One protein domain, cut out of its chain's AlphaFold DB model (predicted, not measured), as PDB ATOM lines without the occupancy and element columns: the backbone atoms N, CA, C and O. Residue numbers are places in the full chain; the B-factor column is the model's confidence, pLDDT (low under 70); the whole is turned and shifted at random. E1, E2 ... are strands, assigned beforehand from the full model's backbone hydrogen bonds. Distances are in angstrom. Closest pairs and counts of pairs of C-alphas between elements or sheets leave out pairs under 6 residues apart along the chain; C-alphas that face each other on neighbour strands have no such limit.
ATOM      1  N   VAL A  29     156.665 173.966 130.767       95.31
ATOM      2  CA  VAL A  29     157.772 173.050 131.071       95.31
ATOM      3  C   VAL A  29     157.915 172.022 129.954       95.31
ATOM      4  O   VAL A  29     156.955 171.352 129.586       95.31
ATOM      5  N   GLU A  30     159.125 171.881 129.427       97.62
ATOM      6  CA  GLU A  30     159.460 170.936 128.365       97.62
ATOM      7  C   GLU A  30     160.632 170.055 128.804       97.62
ATOM      8  O   GLU A  30     161.689 170.560 129.184       97.62
ATOM      9  N   GLN A  31     160.465 168.733 128.744       97.44
ATOM     10  CA  GLN A  31     161.560 167.803 129.004       97.44
ATOM     11  C   GLN A  31     162.454 167.682 127.771       97.44
ATOM     12  O   GLN A  31     162.010 167.235 126.717       97.44
ATOM     13  N   VAL A  32     163.732 168.013 127.933       97.62
ATOM     14  CA  VAL A  32     164.742 167.913 126.870       97.62
ATOM     15  C   VAL A  32     165.407 166.539 126.881       97.62
ATOM     16  O   VAL A  32     165.650 165.944 125.835       97.62
ATOM     17  N   MET A  33     165.730 166.025 128.070       97.25
ATOM     18  CA  MET A  33     166.465 164.773 128.227       97.25
ATOM     19  C   MET A  33     166.203 164.156 129.603       97.25
ATOM     20  O   MET A  33     166.193 164.873 130.597       97.25
ATOM     21  N   SER A  34     166.080 162.827 129.660       97.00
ATOM     22  CA  SER A  34     166.280 162.037 130.882       97.00
ATOM     23  C   SER A  34     167.292 160.932 130.590       97.00
ATOM     24  O   SER A  34     167.209 160.279 129.543       97.00
ATOM     25  N   ARG A  35     168.292 160.767 131.462       96.44
ATOM     26  CA  ARG A  35     169.320 159.725 131.335       96.44
ATOM     27  C   ARG A  35     169.760 159.194 132.697       96.44
ATOM     28  O   ARG A  35     170.006 160.004 133.589       96.44
ATOM     29  N   PRO A  36     169.975 157.875 132.842       96.81
ATOM     30  CA  PRO A  36     170.656 157.324 134.009       96.81
ATOM     31  C   PRO A  36     172.034 157.966 134.199       96.81
ATOM     32  O   PRO A  36     172.753 158.212 133.227       96.81
ATOM     33  N   LEU A  37     172.411 158.216 135.449       95.12
ATOM     34  CA  LEU A  37     173.747 158.699 135.792       95.12
ATOM     35  C   LEU A  37     174.664 157.494 135.998       95.12
ATOM     36  O   LEU A  37     174.449 156.708 136.917       95.12
ATOM     37  N   ALA A  38     175.670 157.351 135.132       91.38
ATOM     38  CA  ALA A  38     176.521 156.159 135.061       91.38
ATOM     39  C   ALA A  38     177.166 155.788 136.407       91.38
ATOM     40  O   ALA A  38     177.194 154.615 136.768       91.38
ATOM     41  N   ASP A  39     177.600 156.789 137.173       94.25
ATOM     42  CA  ASP A  39     178.299 156.585 138.446       94.25
ATOM     43  C   ASP A  39     177.361 156.594 139.668       94.25
ATOM     44  O   ASP A  39     177.811 156.439 140.802       94.25
ATOM     45  N   LEU A  40     176.048 156.783 139.467       93.38
ATOM     46  CA  LEU A  40     175.050 156.870 140.537       93.38
ATOM     47  C   LEU A  40     173.895 155.895 140.281       93.38
ATOM     48  O   LEU A  40     172.850 156.261 139.738       93.38
ATOM     49  N   THR A  41     174.071 154.649 140.728       94.62
ATOM     50  CA  THR A  41     173.070 153.581 140.597       94.62
ATOM     51  C   THR A  41     171.689 154.034 141.075       94.62
ATOM     52  O   THR A  41     171.519 154.496 142.203       94.62
ATOM     53  N   GLY A  42     170.687 153.881 140.206       93.50
ATOM     54  CA  GLY A  42     169.298 154.236 140.503       93.50
ATOM     55  C   GLY A  42     169.002 155.740 140.501       93.50
ATOM     56  O   GLY A  42     167.927 156.133 140.949       93.50
ATOM     57  N   LYS A  43     169.925 156.588 140.026       94.69
ATOM     58  CA  LYS A  43     169.682 158.021 139.813       94.69
ATOM     59  C   LYS A  43     169.710 158.380 138.333       94.69
ATOM     60  O   LYS A  43     170.381 157.742 137.524       94.69
ATOM     61  N   GLU A  44     168.998 159.446 138.002       95.81
ATOM     62  CA  GLU A  44     168.922 160.000 136.657       95.81
ATOM     63  C   GLU A  44     169.221 161.499 136.658       95.81
ATOM     64  O   GLU A  44     168.980 162.205 137.639       95.81
ATOM     65  N   GLY A  45     169.776 161.970 135.545       95.56
ATOM     66  CA  GLY A  45     169.842 163.375 135.192       95.56
ATOM     67  C   GLY A  45     168.633 163.724 134.336       95.56
ATOM     68  O   GLY A  45     168.421 163.116 133.286       95.56
ATOM     69  N   LEU A  46     167.875 164.724 134.779       96.38
ATOM     70  CA  LEU A  46     166.735 165.291 134.069       96.38
ATOM     71  C   LEU A  46     167.082 166.717 133.629       96.38
ATOM     72  O   LEU A  46     167.512 167.530 134.445       96.38
ATOM     73  N   VAL A  47     166.886 167.024 132.346       96.94
ATOM     74  CA  VAL A  47     167.062 168.372 131.793       96.94
ATOM     75  C   VAL A  47     165.723 168.880 131.286       96.94
ATOM     76  O   VAL A  47     165.096 168.254 130.429       96.94
ATOM     77  N   LEU A  48     165.314 170.034 131.807       96.88
ATOM     78  CA  LEU A  48     164.072 170.711 131.464       96.88
ATOM     79  C   LEU A  48     164.374 172.091 130.876       96.88
ATOM     80  O   LEU A  48     165.265 172.794 131.351       96.88
ATOM     81  N   THR A  49     163.590 172.500 129.884       97.62
ATOM     82  CA  THR A  49     163.455 173.906 129.496       97.62
ATOM     83  C   THR A  49     162.172 174.436 130.122       97.62
ATOM     84  O   THR A  49     161.093 173.910 129.858       97.62
ATOM     85  N   VAL A  50     162.279 175.485 130.936       96.19
ATOM     86  CA  VAL A  50     161.126 176.156 131.547       96.19
ATOM     87  C   VAL A  50     160.987 177.551 130.948       96.19
ATOM     88  O   VAL A  50     161.939 178.332 130.952       96.19
ATOM     89  N   LYS A  51     159.809 177.858 130.401       95.94
ATOM     90  CA  LYS A  51     159.482 179.150 129.786       95.94
ATOM     91  C   LYS A  51     158.445 179.863 130.647       95.94
ATOM     92  O   LYS A  51     157.293 179.436 130.697       95.94
ATOM     93  N   TYR A  52     158.850 180.956 131.283       93.88
ATOM     94  CA  TYR A  52     157.939 181.849 131.994       93.88
ATOM     95  C   TYR A  52     157.498 182.984 131.056       93.88
ATOM     96  O   TYR A  52     158.362 183.642 130.468       93.88
ATOM     97  N   PRO A  53     156.190 183.241 130.889       92.75
ATOM     98  CA  PRO A  53     155.729 184.488 130.283       92.75
ATOM     99  C   PRO A  53     156.021 185.681 131.218       92.75
ATOM    100  O   PRO A  53     156.292 185.478 132.404       92.75
ATOM    101  N   PRO A  54     155.945 186.937 130.735       88.56
ATOM    102  CA  PRO A  54     156.056 188.111 131.601       88.56
ATOM    103  C   PRO A  54     155.060 188.055 132.771       88.56
ATOM    104  O   PRO A  54     153.872 187.817 132.563       88.56
ATOM    105  N   GLY A  55     155.556 188.244 133.997       88.31
ATOM    106  CA  GLY A  55     154.760 188.119 135.227       88.31
ATOM    107  C   GLY A  55     154.395 186.680 135.623       88.31
ATOM    108  O   GLY A  55     153.679 186.491 136.602       88.31
ATOM    109  N   GLY A  56     154.860 185.671 134.877       91.06
ATOM    110  CA  GLY A  56     154.671 184.264 135.209       91.06
ATOM    111  C   GLY A  56     155.486 183.843 136.429       91.06
ATOM    112  O   GLY A  56     156.599 184.325 136.649       91.06
ATOM    113  N   ALA A  57     154.928 182.925 137.208       87.62
ATOM    114  CA  ALA A  57     155.539 182.411 138.425       87.62
ATOM    115  C   ALA A  57     155.086 180.975 138.679       87.62
ATOM    116  O   ALA A  57     153.997 180.576 138.258       87.62
ATOM    117  N   ASP A  58     155.900 180.227 139.418       85.88
ATOM    118  CA  ASP A  58     155.499 178.926 139.940       85.88
ATOM    119  C   ASP A  58     155.022 179.044 141.386       85.88
ATOM    120  O   ASP A  58     155.542 179.832 142.180       85.88
ATOM    121  N   ALA A  59     154.055 178.203 141.751       85.19
ATOM    122  CA  ALA A  59     153.727 177.988 143.153       85.19
ATOM    123  C   ALA A  59     154.940 177.413 143.905       85.19
ATOM    124  O   ALA A  59     155.778 176.720 143.320       85.19
ATOM    125  N   ILE A  60     155.006 177.651 145.217       85.06
ATOM    126  CA  ILE A  60     156.034 177.057 146.082       85.06
ATOM    127  C   ILE A  60     155.969 175.535 145.960       85.06
ATOM    128  O   ILE A  60     154.937 174.927 146.246       85.06
ATOM    129  N   HIS A  61     157.082 174.921 145.567       87.44
ATOM    130  CA  HIS A  61     157.195 173.473 145.450       87.44
ATOM    131  C   HIS A  61     158.587 172.982 145.862       87.44
ATOM    132  O   HIS A  61     159.516 173.754 146.109       87.44
ATOM    133  N   ARG A  62     158.713 171.659 145.978       83.75
ATOM    134  CA  ARG A  62     159.938 170.979 146.396       83.75
ATOM    135  C   ARG A  62     160.362 169.975 145.340       83.75
ATOM    136  O   ARG A  62     159.547 169.189 144.861       83.75
ATOM    137  N   HIS A  63     161.661 169.937 145.068       87.25
ATOM    138  CA  HIS A  63     162.275 168.852 144.316       87.25
ATOM    139  C   HIS A  63     162.921 167.851 145.271       87.25
ATOM    140  O   HIS A  63     163.744 168.210 146.111       87.25
ATOM    141  N   ASN A  64     162.613 166.568 145.096       87.00
ATOM    142  CA  ASN A  64     163.356 165.478 145.734       87.00
ATOM    143  C   ASN A  64     164.579 165.097 144.880       87.00
ATOM    144  O   ASN A  64     164.802 163.930 144.567       87.00
ATOM    145  N   ALA A  65     165.340 166.108 144.468       88.50
ATOM    146  CA  ALA A  65     166.498 165.990 143.596       88.50
ATOM    147  C   ALA A  65     167.485 167.130 143.880       88.50
ATOM    148  O   ALA A  65     167.127 168.140 144.487       88.50
ATOM    149  N   HIS A  66     168.721 166.978 143.413       89.44
ATOM    150  CA  HIS A  66     169.648 168.101 143.319       89.44
ATOM    151  C   HIS A  66     169.340 168.872 142.036       89.44
ATOM    152  O   HIS A  66     169.268 168.271 140.965       89.44
ATOM    153  N   ALA A  67     169.139 170.183 142.152       90.12
ATOM    154  CA  ALA A  67     168.768 171.036 141.035       90.12
ATOM    155  C   ALA A  67     169.886 172.034 140.721       90.12
ATOM    156  O   ALA A  67     170.449 172.657 141.618       90.12
ATOM    157  N   PHE A  68     170.157 172.204 139.430       91.62
ATOM    158  CA  PHE A  68     170.984 173.277 138.891       91.62
ATOM    159  C   PHE A  68     170.120 174.075 137.920       91.62
ATOM    160  O   PHE A  68     169.419 173.485 137.098       91.62
ATOM    161  N   VAL A  69     170.159 175.403 138.015       92.38
ATOM    162  CA  VAL A  69     169.345 176.292 137.176       92.38
ATOM    163  C   VAL A  69     170.256 177.221 136.388       92.38
ATOM    164  O   VAL A  69     171.170 177.823 136.947       92.38
ATOM    165  N   TYR A  70     169.990 177.346 135.089       94.00
ATOM    166  CA  TYR A  70     170.682 178.261 134.189       94.00
ATOM    167  C   TYR A  70     169.663 179.028 133.341       94.00
ATOM    168  O   TYR A  70     168.774 178.426 132.738       94.00
ATOM    169  N   VAL A  71     169.779 180.357 133.304       95.50
ATOM    170  CA  VAL A  71     168.866 181.227 132.551       95.50
ATOM    171  C   VAL A  71     169.399 181.406 131.132       95.50
ATOM    172  O   VAL A  71     170.472 181.967 130.935       95.50
ATOM    173  N   LEU A  72     168.633 180.943 130.141       96.50
ATOM    174  CA  LEU A  72     168.991 181.072 128.723       96.50
ATOM    175  C   LEU A  72     168.713 182.476 128.161       96.50
ATOM    176  O   LEU A  72     169.442 182.936 127.286       96.50
ATOM    177  N   ALA A  73     167.656 183.146 128.635       95.44
ATOM    178  CA  ALA A  73     167.272 184.492 128.213       95.44
ATOM    179  C   ALA A  73     166.378 185.175 129.262       95.44
ATOM    180  O   ALA A  73     165.598 184.509 129.942       95.44
ATOM    181  N   GLY A  74     166.453 186.507 129.344       94.06
ATOM    182  CA  GLY A  74     165.659 187.313 130.275       94.06
ATOM    183  C   GLY A  74     166.223 187.327 131.698       94.06
ATOM    184  O   GLY A  74     167.430 187.211 131.899       94.06
ATOM    185  N   ALA A  75     165.343 187.500 132.684       92.38
ATOM    186  CA  ALA A  75     165.693 187.515 134.100       92.38
ATOM    187  C   ALA A  75     164.620 186.785 134.916       92.38
ATOM    188  O   ALA A  75     163.430 186.934 134.654       92.38
ATOM    189  N   ILE A  76     165.056 186.019 135.917       90.19
ATOM    190  CA  ILE A  76     164.189 185.325 136.872       90.19
ATOM    191  C   ILE A  76     164.618 185.736 138.274       90.19
ATOM    192  O   ILE A  76     165.802 185.683 138.604       90.19
ATOM    193  N   VAL A  77     163.650 186.113 139.108       89.88
ATOM    194  CA  VAL A  77     163.876 186.221 140.549       89.88
ATOM    195  C   VAL A  77     163.582 184.867 141.162       89.88
ATOM    196  O   VAL A  77     162.450 184.386 141.093       89.88
ATOM    197  N   MET A  78     164.615 184.267 141.741       86.88
ATOM    198  CA  MET A  78     164.523 183.001 142.444       86.88
ATOM    199  C   MET A  78     164.693 183.239 143.941       86.88
ATOM    200  O   MET A  78     165.654 183.876 144.369       86.88
ATOM    201  N   GLN A  79     163.773 182.720 144.737       84.38
ATOM    202  CA  GLN A  79     163.925 182.559 146.171       84.38
ATOM    203  C   GLN A  79     164.035 181.066 146.460       84.38
ATOM    204  O   GLN A  79     163.585 180.223 145.681       84.38
ATOM    205  N   VAL A  80     164.675 180.727 147.568       83.56
ATOM    206  CA  VAL A  80     164.757 179.345 148.003       83.56
ATOM    207  C   VAL A  80     164.441 179.279 149.485       83.56
ATOM    208  O   VAL A  80     165.121 179.914 150.286       83.56
ATOM    209  N   GLY A  81     163.389 178.549 149.846       79.00
ATOM    210  CA  GLY A  81     163.089 178.242 151.238       79.00
ATOM    211  C   GLY A  81     164.045 177.172 151.751       79.00
ATOM    212  O   GLY A  81     164.303 176.185 151.063       79.00
ATOM    213  N   LEU A  82     164.573 177.372 152.951       68.62
ATOM    214  CA  LEU A  82     165.203 176.304 153.715       68.62
ATOM    215  C   LEU A  82     164.097 175.610 154.512       68.62
ATOM    216  O   LEU A  82     163.282 176.293 155.128       68.62
ATOM    217  N   ASP A  83     164.072 174.286 154.491       67.69
ATOM    218  CA  ASP A  83     163.315 173.481 155.458       67.69
ATOM    219  C   ASP A  83     164.296 172.799 156.430       67.69
ATOM    220  O   ASP A  83     165.492 172.704 156.125       67.69
ATOM    221  N   ASP A  84     163.800 172.411 157.609       56.44
ATOM    222  CA  ASP A  84     164.528 172.042 158.837       56.44
ATOM    223  C   ASP A  84     165.796 171.185 158.629       56.44
ATOM    224  O   ASP A  84     165.822 170.324 157.757       56.44
ATOM    225  N   ALA A  85     166.808 171.411 159.493       49.00
ATOM    226  CA  ALA A  85     168.087 170.709 159.787       49.00
ATOM    227  C   ALA A  85     168.972 170.136 158.648       49.00
ATOM    228  O   ALA A  85     170.197 170.135 158.780       49.00
ATOM    229  N   ASP A  86     168.399 169.697 157.533       55.78
ATOM    230  CA  ASP A  86     169.054 168.978 156.438       55.78
ATOM    231  C   ASP A  86     169.451 169.892 155.262       55.78
ATOM    232  O   ASP A  86     170.018 169.420 154.272       55.78
ATOM    233  N   GLY A  87     169.135 171.194 155.322       50.94
ATOM    234  CA  GLY A  87     169.573 172.190 154.332       50.94
ATOM    235  C   GLY A  87     168.984 172.002 152.928       50.94
ATOM    236  O   GLY A  87     169.627 172.340 151.932       50.94
ATOM    237  N   ARG A  88     167.778 171.431 152.821       54.56
ATOM    238  CA  ARG A  88     167.119 171.163 151.534       54.56
ATOM    239  C   ARG A  88     166.324 172.373 151.034       54.56
ATOM    240  O   ARG A  88     165.689 173.083 151.804       54.56
ATOM    241  N   LEU A  89     166.384 172.586 149.719       49.47
ATOM    242  CA  LEU A  89     165.949 173.799 149.027       49.47
ATOM    243  C   LEU A  89     164.494 173.702 148.518       49.47
ATOM    244  O   LEU A  89     164.134 172.738 147.842       49.47
ATOM    245  N   HIS A  90     163.679 174.727 148.778       53.06
ATOM    246  CA  HIS A  90     162.339 174.943 148.211       53.06
ATOM    247  C   HIS A  90     162.399 176.046 147.159       53.06
ATOM    248  O   HIS A  90     162.547 177.198 147.537       53.06
ATOM    249  N   ALA A  91     162.288 175.752 145.865       54.34
ATOM    250  CA  ALA A  91     162.381 176.791 144.838       54.34
ATOM    251  C   ALA A  91     161.104 177.657 144.780       54.34
ATOM    252  O   ALA A  91     159.982 177.159 144.702       54.34
ATOM    253  N   LEU A  92     161.300 178.970 144.800       51.19
ATOM    254  CA  LEU A  92     160.338 180.035 144.534       51.19
ATOM    255  C   LEU A  92     160.845 180.737 143.275       51.19
ATOM    256  O   LEU A  92     161.813 181.481 143.338       51.19
ATOM    257  N   SER A  93     160.237 180.510 142.121       53.56
ATOM    258  CA  SER A  93     160.611 181.214 140.890       53.56
ATOM    259  C   SER A  93     159.497 182.201 140.551       53.56
ATOM    260  O   SER A  93     158.392 181.760 140.241       53.56
ATOM    261  N   GLY A  94     159.763 183.514 140.597       57.00
ATOM    262  CA  GLY A  94     158.889 184.505 139.947       57.00
ATOM    263  C   GLY A  94     158.408 185.719 140.751       57.00
ATOM    264  O   GLY A  94     157.221 186.015 140.717       57.00
TER     265      GLY A  94
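This is residues 29 to 94 of the 99 residues of an uncharacterized protein of Methylibium sp. T29-B (UniProt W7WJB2). Two separate antiparallel hairpins, E1 with E2 and E3 with E4, are joined by a wide loop, residues 52 to 77, whose residues 61 to 62 pair antiparallel with residues 90 to 91 of E4. The 66 printed residues hold four named strands, E1 to E4 in order, and no named helix; the class is all strand, with 28 residues in named elements, under half. The whole is loose and flat, radius of gyration of the C-alphas 13.7 A, spans 39 by 33 by 16 A.

E1, residues 29 to 36, begins at C-alpha 29 (157.772, 173.050, 131.071), spans 20.5 A and bends by 56 degrees at residue 32. E2, residues 44 to 51, spans 22.4 A. E3, residues 78 to 83, spans 16.2 A; E4, residues 88 to 93, spans 16.0 A and ends at C-alpha 93 (160.611, 181.214, 140.890).

In the hairpin E1 and E2, directions 167 degrees apart, N 45 and O 35 are 2.8 A apart, within hydrogen-bond range. In the hairpin E3 and E4, at 150 degrees, N 79 and O 92 are 2.7 A apart, also within range. E2 and E3 are apart, with no C-alphas within 8 A.

The farthest C-alphas, Thr 41 and Pro 54, are 39.5 A apart. The printed part has no cut; the E2 to E3 link is long. Residues 82 to 94 have pLDDT under 70.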